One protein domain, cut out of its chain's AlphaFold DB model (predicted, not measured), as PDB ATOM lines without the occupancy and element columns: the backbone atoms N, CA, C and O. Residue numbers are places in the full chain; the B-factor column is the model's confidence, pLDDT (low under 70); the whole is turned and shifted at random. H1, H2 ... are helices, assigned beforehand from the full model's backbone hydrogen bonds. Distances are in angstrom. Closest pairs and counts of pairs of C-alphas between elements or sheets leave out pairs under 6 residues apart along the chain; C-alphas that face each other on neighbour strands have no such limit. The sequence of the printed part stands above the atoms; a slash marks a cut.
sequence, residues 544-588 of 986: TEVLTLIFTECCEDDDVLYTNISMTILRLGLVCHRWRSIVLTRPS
ATOM      1  N   THR A 544     412.032 284.516 433.663       89.75
ATOM      2  CA  THR A 544     412.477 285.915 433.808       89.75
ATOM      3  C   THR A 544     412.770 286.557 432.452       89.75
ATOM      4  O   THR A 544     412.570 287.753 432.271       89.75
ATOM      5  N   GLU A 545     413.173 285.746 431.484       90.19
ATOM      6  CA  GLU A 545     413.442 286.078 430.092       90.19
ATOM      7  C   GLU A 545     412.148 286.521 429.400       90.19
ATOM      8  O   GLU A 545     412.099 287.594 428.806       90.19
ATOM      9  N   VAL A 546     411.072 285.745 429.572       92.62
ATOM     10  CA  VAL A 546     409.743 286.037 429.011       92.62
ATOM     11  C   VAL A 546     409.108 287.249 429.698       92.62
ATOM     12  O   VAL A 546     408.574 288.112 429.013       92.62
ATOM     13  N   LEU A 547     409.233 287.387 431.026       90.50
ATOM     14  CA  LEU A 547     408.834 288.627 431.712       90.50
ATOM     15  C   LEU A 547     409.635 289.842 431.222       90.50
ATOM     16  O   LEU A 547     409.077 290.926 431.122       90.50
ATOM     17  N   THR A 548     410.922 289.677 430.900       89.44
ATOM     18  CA  THR A 548     411.742 290.773 430.365       89.44
ATOM     19  C   THR A 548     411.279 291.186 428.971       89.44
ATOM     20  O   THR A 548     411.227 292.380 428.718       89.44
ATOM     21  N   LEU A 549     410.921 290.234 428.098       89.88
ATOM     22  CA  LEU A 549     410.324 290.539 426.793       89.88
ATOM     23  C   LEU A 549     409.004 291.296 426.968       89.88
ATOM     24  O   LEU A 549     408.893 292.409 426.478       89.88
ATOM     25  N   ILE A 550     408.071 290.775 427.775       90.44
ATOM     26  CA  ILE A 550     406.794 291.451 428.076       90.44
ATOM     27  C   ILE A 550     407.022 292.883 428.597       90.44
ATOM     28  O   ILE A 550     406.309 293.796 428.206       90.44
ATOM     29  N   PHE A 551     408.028 293.109 429.452       90.75
ATOM     30  CA  PHE A 551     408.353 294.457 429.937       90.75
ATOM     31  C   PHE A 551     408.980 295.365 428.870       90.75
ATOM     32  O   PHE A 551     408.859 296.579 429.007       90.75
ATOM     33  N   THR A 552     409.643 294.817 427.847       86.00
ATOM     34  CA  THR A 552     410.079 295.583 426.672       86.00
ATOM     35  C   THR A 552     408.858 296.024 425.868       86.00
ATOM     36  O   THR A 552     408.652 297.226 425.755       86.00
ATOM     37  N   GLU A 553     408.001 295.089 425.427       84.94
ATOM     38  CA  GLU A 553     406.807 295.412 424.622       84.94
ATOM     39  C   GLU A 553     405.900 296.428 425.349       84.94
ATOM     40  O   GLU A 553     405.544 297.466 424.797       84.94
ATOM     41  N   CYS A 554     405.617 296.221 426.645       83.12
ATOM     42  CA  CYS A 554     404.834 297.175 427.444       83.12
ATOM     43  C   CYS A 554     405.474 298.572 427.553       83.12
ATOM     44  O   CYS A 554     404.766 299.539 427.816       83.12
ATOM     45  N   CYS A 555     406.794 298.700 427.399       76.94
ATOM     46  CA  CYS A 555     407.481 299.993 427.370       76.94
ATOM     47  C   CYS A 555     407.592 300.594 425.958       76.94
ATOM     48  O   CYS A 555     408.010 301.750 425.837       76.94
ATOM     49  N   GLU A 556     407.163 299.872 424.920       69.25
ATOM     50  CA  GLU A 556     407.019 300.345 423.537       69.25
ATOM     51  C   GLU A 556     405.553 300.743 423.231       69.25
ATOM     52  O   GLU A 556     405.333 301.795 422.629       69.25
ATOM     53  N   ASP A 557     404.562 300.074 423.833       58.81
ATOM     54  CA  ASP A 557     403.118 300.400 423.734       58.81
ATOM     55  C   ASP A 557     402.592 301.468 424.737       58.81
ATOM     56  O   ASP A 557     401.393 301.727 424.804       58.81
ATOM     57  N   ASP A 558     403.441 302.090 425.567       58.59
ATOM     58  CA  ASP A 558     403.000 303.077 426.584       58.59
ATOM     59  C   ASP A 558     402.417 304.374 425.973       58.59
ATOM     60  O   ASP A 558     403.160 305.312 425.677       58.59
ATOM     61  N   ASP A 559     401.087 304.452 425.851       50.03
ATOM     62  CA  ASP A 559     400.340 305.682 425.547       50.03
ATOM     63  C   ASP A 559     400.618 306.768 426.607       50.03
ATOM     64  O   ASP A 559     400.113 306.733 427.739       50.03
ATOM     65  N   VAL A 560     401.437 307.761 426.244       52.66
ATOM     66  CA  VAL A 560     401.873 308.830 427.155       52.66
ATOM     67  C   VAL A 560     400.797 309.914 427.274       52.66
ATOM     68  O   VAL A 560     400.903 311.000 426.708       52.66
ATOM     69  N   LEU A 561     399.751 309.621 428.052       44.25
ATOM     70  CA  LEU A 561     398.721 310.595 428.425       44.25
ATOM     71  C   LEU A 561     399.352 311.850 429.061       44.25
ATOM     72  O   LEU A 561     400.010 311.734 430.095       44.25
ATOM     73  N   TYR A 562     399.096 313.007 428.434       49.53
ATOM     74  CA  TYR A 562     399.346 314.400 428.845       49.53
ATOM     75  C   TYR A 562     400.532 314.685 429.796       49.53
ATOM     76  O   TYR A 562     400.519 314.330 430.973       49.53
ATOM     77  N   THR A 563     401.497 315.466 429.288       54.38
ATOM     78  CA  THR A 563     402.567 316.146 430.058       54.38
ATOM     79  C   THR A 563     403.396 315.234 430.964       54.38
ATOM     80  O   THR A 563     403.651 315.531 432.133       54.38
ATOM     81  N   ASN A 564     403.872 314.118 430.404       62.69
ATOM     82  CA  ASN A 564     404.550 313.071 431.157       62.69
ATOM     83  C   ASN A 564     405.782 312.496 430.438       62.69
ATOM     84  O   ASN A 564     405.948 312.609 429.222       62.69
ATOM     85  N   ILE A 565     406.637 311.830 431.212       67.56
ATOM     86  CA  ILE A 565     407.555 310.811 430.684       67.56
ATOM     87  C   ILE A 565     406.794 309.482 430.701       67.56
ATOM     88  O   ILE A 565     405.922 309.296 431.549       67.56
ATOM     89  N   SER A 566     407.114 308.548 429.804       69.81
ATOM     90  CA  SER A 566     406.624 307.168 429.918       69.81
ATOM     91  C   SER A 566     406.836 306.634 431.345       69.81
ATOM     92  O   SER A 566     407.930 306.731 431.902       69.81
ATOM     93  N   MET A 567     405.783 306.091 431.963       77.56
ATOM     94  CA  MET A 567     405.814 305.655 433.369       77.56
ATOM     95  C   MET A 567     405.721 304.133 433.527       77.56
ATOM     96  O   MET A 567     405.796 303.649 434.662       77.56
ATOM     97  N   THR A 568     405.572 303.352 432.448       83.19
ATOM     98  CA  THR A 568     405.404 301.888 432.535       83.19
ATOM     99  C   THR A 568     406.529 301.219 433.294       83.19
ATOM    100  O   THR A 568     406.237 300.459 434.209       83.19
ATOM    101  N   ILE A 569     407.800 301.521 433.012       86.88
ATOM    102  CA  ILE A 569     408.902 300.809 433.681       86.88
ATOM    103  C   ILE A 569     408.899 301.032 435.200       86.88
ATOM    104  O   ILE A 569     409.197 300.127 435.984       86.88
ATOM    105  N   LEU A 570     408.474 302.222 435.633       86.56
ATOM    106  CA  LEU A 570     408.310 302.562 437.040       86.56
ATOM    107  C   LEU A 570     407.071 301.876 437.633       86.56
ATOM    108  O   LEU A 570     407.181 301.301 438.715       86.56
ATOM    109  N   ARG A 571     405.938 301.841 436.913       88.38
ATOM    110  CA  ARG A 571     404.713 301.099 437.288       88.38
ATOM    111  C   ARG A 571     404.975 299.591 437.425       88.38
ATOM    112  O   ARG A 571     404.671 299.025 438.472       88.38
ATOM    113  N   LEU A 572     405.619 298.959 436.439       89.56
ATOM    114  CA  LEU A 572     406.097 297.567 436.474       89.56
ATOM    115  C   LEU A 572     407.013 297.335 437.685       89.56
ATOM    116  O   LEU A 572     406.873 296.352 438.417       89.56
ATOM    117  N   GLY A 573     407.899 298.297 437.957       88.94
ATOM    118  CA  GLY A 573     408.748 298.329 439.140       88.94
ATOM    119  C   GLY A 573     408.000 298.437 440.476       88.94
ATOM    120  O   GLY A 573     408.592 298.096 441.500       88.94
ATOM    121  N   LEU A 574     406.729 298.859 440.513       89.88
ATOM    122  CA  LEU A 574     405.916 298.881 441.736       89.88
ATOM    123  C   LEU A 574     405.286 297.516 442.055       89.88
ATOM    124  O   LEU A 574     405.292 297.147 443.231       89.88
ATOM    125  N   VAL A 575     404.818 296.772 441.039       89.12
ATOM    126  CA  VAL A 575     403.917 295.598 441.152       89.12
ATOM    127  C   VAL A 575     404.352 294.567 442.198       89.12
ATOM    128  O   VAL A 575     403.561 294.182 443.054       89.12
ATOM    129  N   CYS A 576     405.597 294.086 442.149       85.19
ATOM    130  CA  CYS A 576     406.117 293.154 443.155       85.19
ATOM    131  C   CYS A 576     407.649 293.182 443.242       85.19
ATOM    132  O   CYS A 576     408.327 293.738 442.377       85.19
ATOM    133  N   HIS A 577     408.220 292.530 444.263       86.06
ATOM    134  CA  HIS A 577     409.675 292.437 444.433       86.06
ATOM    135  C   HIS A 577     410.384 291.790 443.226       86.06
ATOM    136  O   HIS A 577     411.412 292.299 442.784       86.06
ATOM    137  N   ARG A 578     409.828 290.709 442.649       90.00
ATOM    138  CA  ARG A 578     410.417 290.047 441.467       90.00
ATOM    139  C   ARG A 578     410.475 291.000 440.273       90.00
ATOM    140  O   ARG A 578     411.519 291.111 439.642       90.00
ATOM    141  N   TRP A 579     409.385 291.712 439.994       92.88
ATOM    142  CA  TRP A 579     409.306 292.650 438.872       92.88
ATOM    143  C   TRP A 579     410.247 293.837 439.081       92.88
ATOM    144  O   TRP A 579     411.070 294.118 438.215       92.88
ATOM    145  N   ARG A 580     410.244 294.433 440.280       93.75
ATOM    146  CA  ARG A 580     411.205 295.470 440.687       93.75
ATOM    147  C   ARG A 580     412.660 295.019 440.509       93.75
ATOM    148  O   ARG A 580     413.479 295.799 440.041       93.75
ATOM    149  N   SER A 581     412.982 293.769 440.846       93.19
ATOM    150  CA  SER A 581     414.324 293.202 440.664       93.19
ATOM    151  C   SER A 581     414.713 293.089 439.182       93.19
ATOM    152  O   SER A 581     415.797 293.538 438.814       93.19
ATOM    153  N   ILE A 582     413.825 292.585 438.318       92.50
ATOM    154  CA  ILE A 582     414.048 292.515 436.859       92.50
ATOM    155  C   ILE A 582     414.267 293.924 436.288       92.50
ATOM    156  O   ILE A 582     415.293 294.192 435.665       92.50
ATOM    157  N   VAL A 583     413.355 294.849 436.592       92.69
ATOM    158  CA  VAL A 583     413.413 296.254 436.165       92.69
ATOM    159  C   VAL A 583     414.725 296.929 436.583       92.69
ATOM    160  O   VAL A 583     415.377 297.576 435.767       92.69
ATOM    161  N   LEU A 584     415.165 296.767 437.834       91.25
ATOM    162  CA  LEU A 584     416.399 297.394 438.330       91.25
ATOM    163  C   LEU A 584     417.687 296.731 437.814       91.25
ATOM    164  O   LEU A 584     418.732 297.384 437.790       91.25
ATOM    165  N   THR A 585     417.645 295.457 437.414       91.06
ATOM    166  CA  THR A 585     418.833 294.714 436.952       91.06
ATOM    167  C   THR A 585     419.052 294.766 435.440       91.06
ATOM    168  O   THR A 585     420.162 294.461 434.999       91.06
ATOM    169  N   ARG A 586     418.054 295.188 434.648       91.31
ATOM    170  CA  ARG A 586     418.067 295.157 433.176       91.31
ATOM    171  C   ARG A 586     418.176 296.569 432.556       91.31
ATOM    172  O   ARG A 586     417.157 297.224 432.360       91.31
ATOM    173  N   PRO A 587     419.381 297.058 432.181       91.75
ATOM    174  CA  PRO A 587     419.564 298.436 431.702       91.75
ATOM    175  C   PRO A 587     418.849 298.748 430.381       91.75
ATOM    176  O   PRO A 587     418.545 299.910 430.127       91.75
ATOM    177  N   SER A 588     418.566 297.731 429.557       90.06
ATOM    178  CA  SER A 588     417.879 297.892 428.267       90.06
ATOM    179  C   SER A 588     416.434 298.381 428.402       90.06
ATOM    180  O   SER A 588     415.914 298.994 427.483       90.06
TER     181      SER A 588
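What this domain is: This is residues 544 to 588 of the 986 residues of the protein "F-box domain-containing protein" of Armillaria ostoyae (UniProt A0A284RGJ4). One longer helix, H1, runs along the longest axis, and a hairpin of two short helices, H2 and H3, folds back over it, with H2 packing on the later part of H1. The link between H1 and H2 loops out to one end. The printed part has 45 residues with three named helices, H1, H2, H3 in chain order, and no named strand; the class is all helix. It is compact, with a radius of gyration of the C-alphas of 10.6 A, and elongated, spanning 31 by 17 by 16 A.

How they stand to each other: H1, residues 544 to 556, touches H2, residues 568 to 575, with residues 551 to 555 alone; the closest C-alphas, of Cys 555 and Thr 568, are 5.9 A apart. They run opposite ways at a steep tilt of 46 degrees. H2 and H3, residues 577 to 585, form a helical hairpin and touch, with the closest C-alphas, of Gly 573 and Arg 580, 4.1 A apart; their tilt of 35.1 degrees is only just steep. H1 and H3 are close but not clearly touching, the closest C-alphas, of Thr 548 and Ile 582, being 7.1 A apart. In H1, H2 and H3 every O i to N i+4 pair is within hydrogen-bond range.

Where its parts are: H1 begins at C-alpha 544, (412.477, 285.915, 433.808), and is 18.5 A long; H2 is 10.8 A. H3, 12.0 A, ends at C-alpha 585, (418.833, 294.714, 436.952).

The domain as a whole: The C-alphas farthest apart, of Thr 544 and Thr 563, are 32.0 A apart. The printed part has no cut; the link from H1 to H2 is long, that from H2 to H3 tight. Residues 556 to 566 have pLDDT under 70.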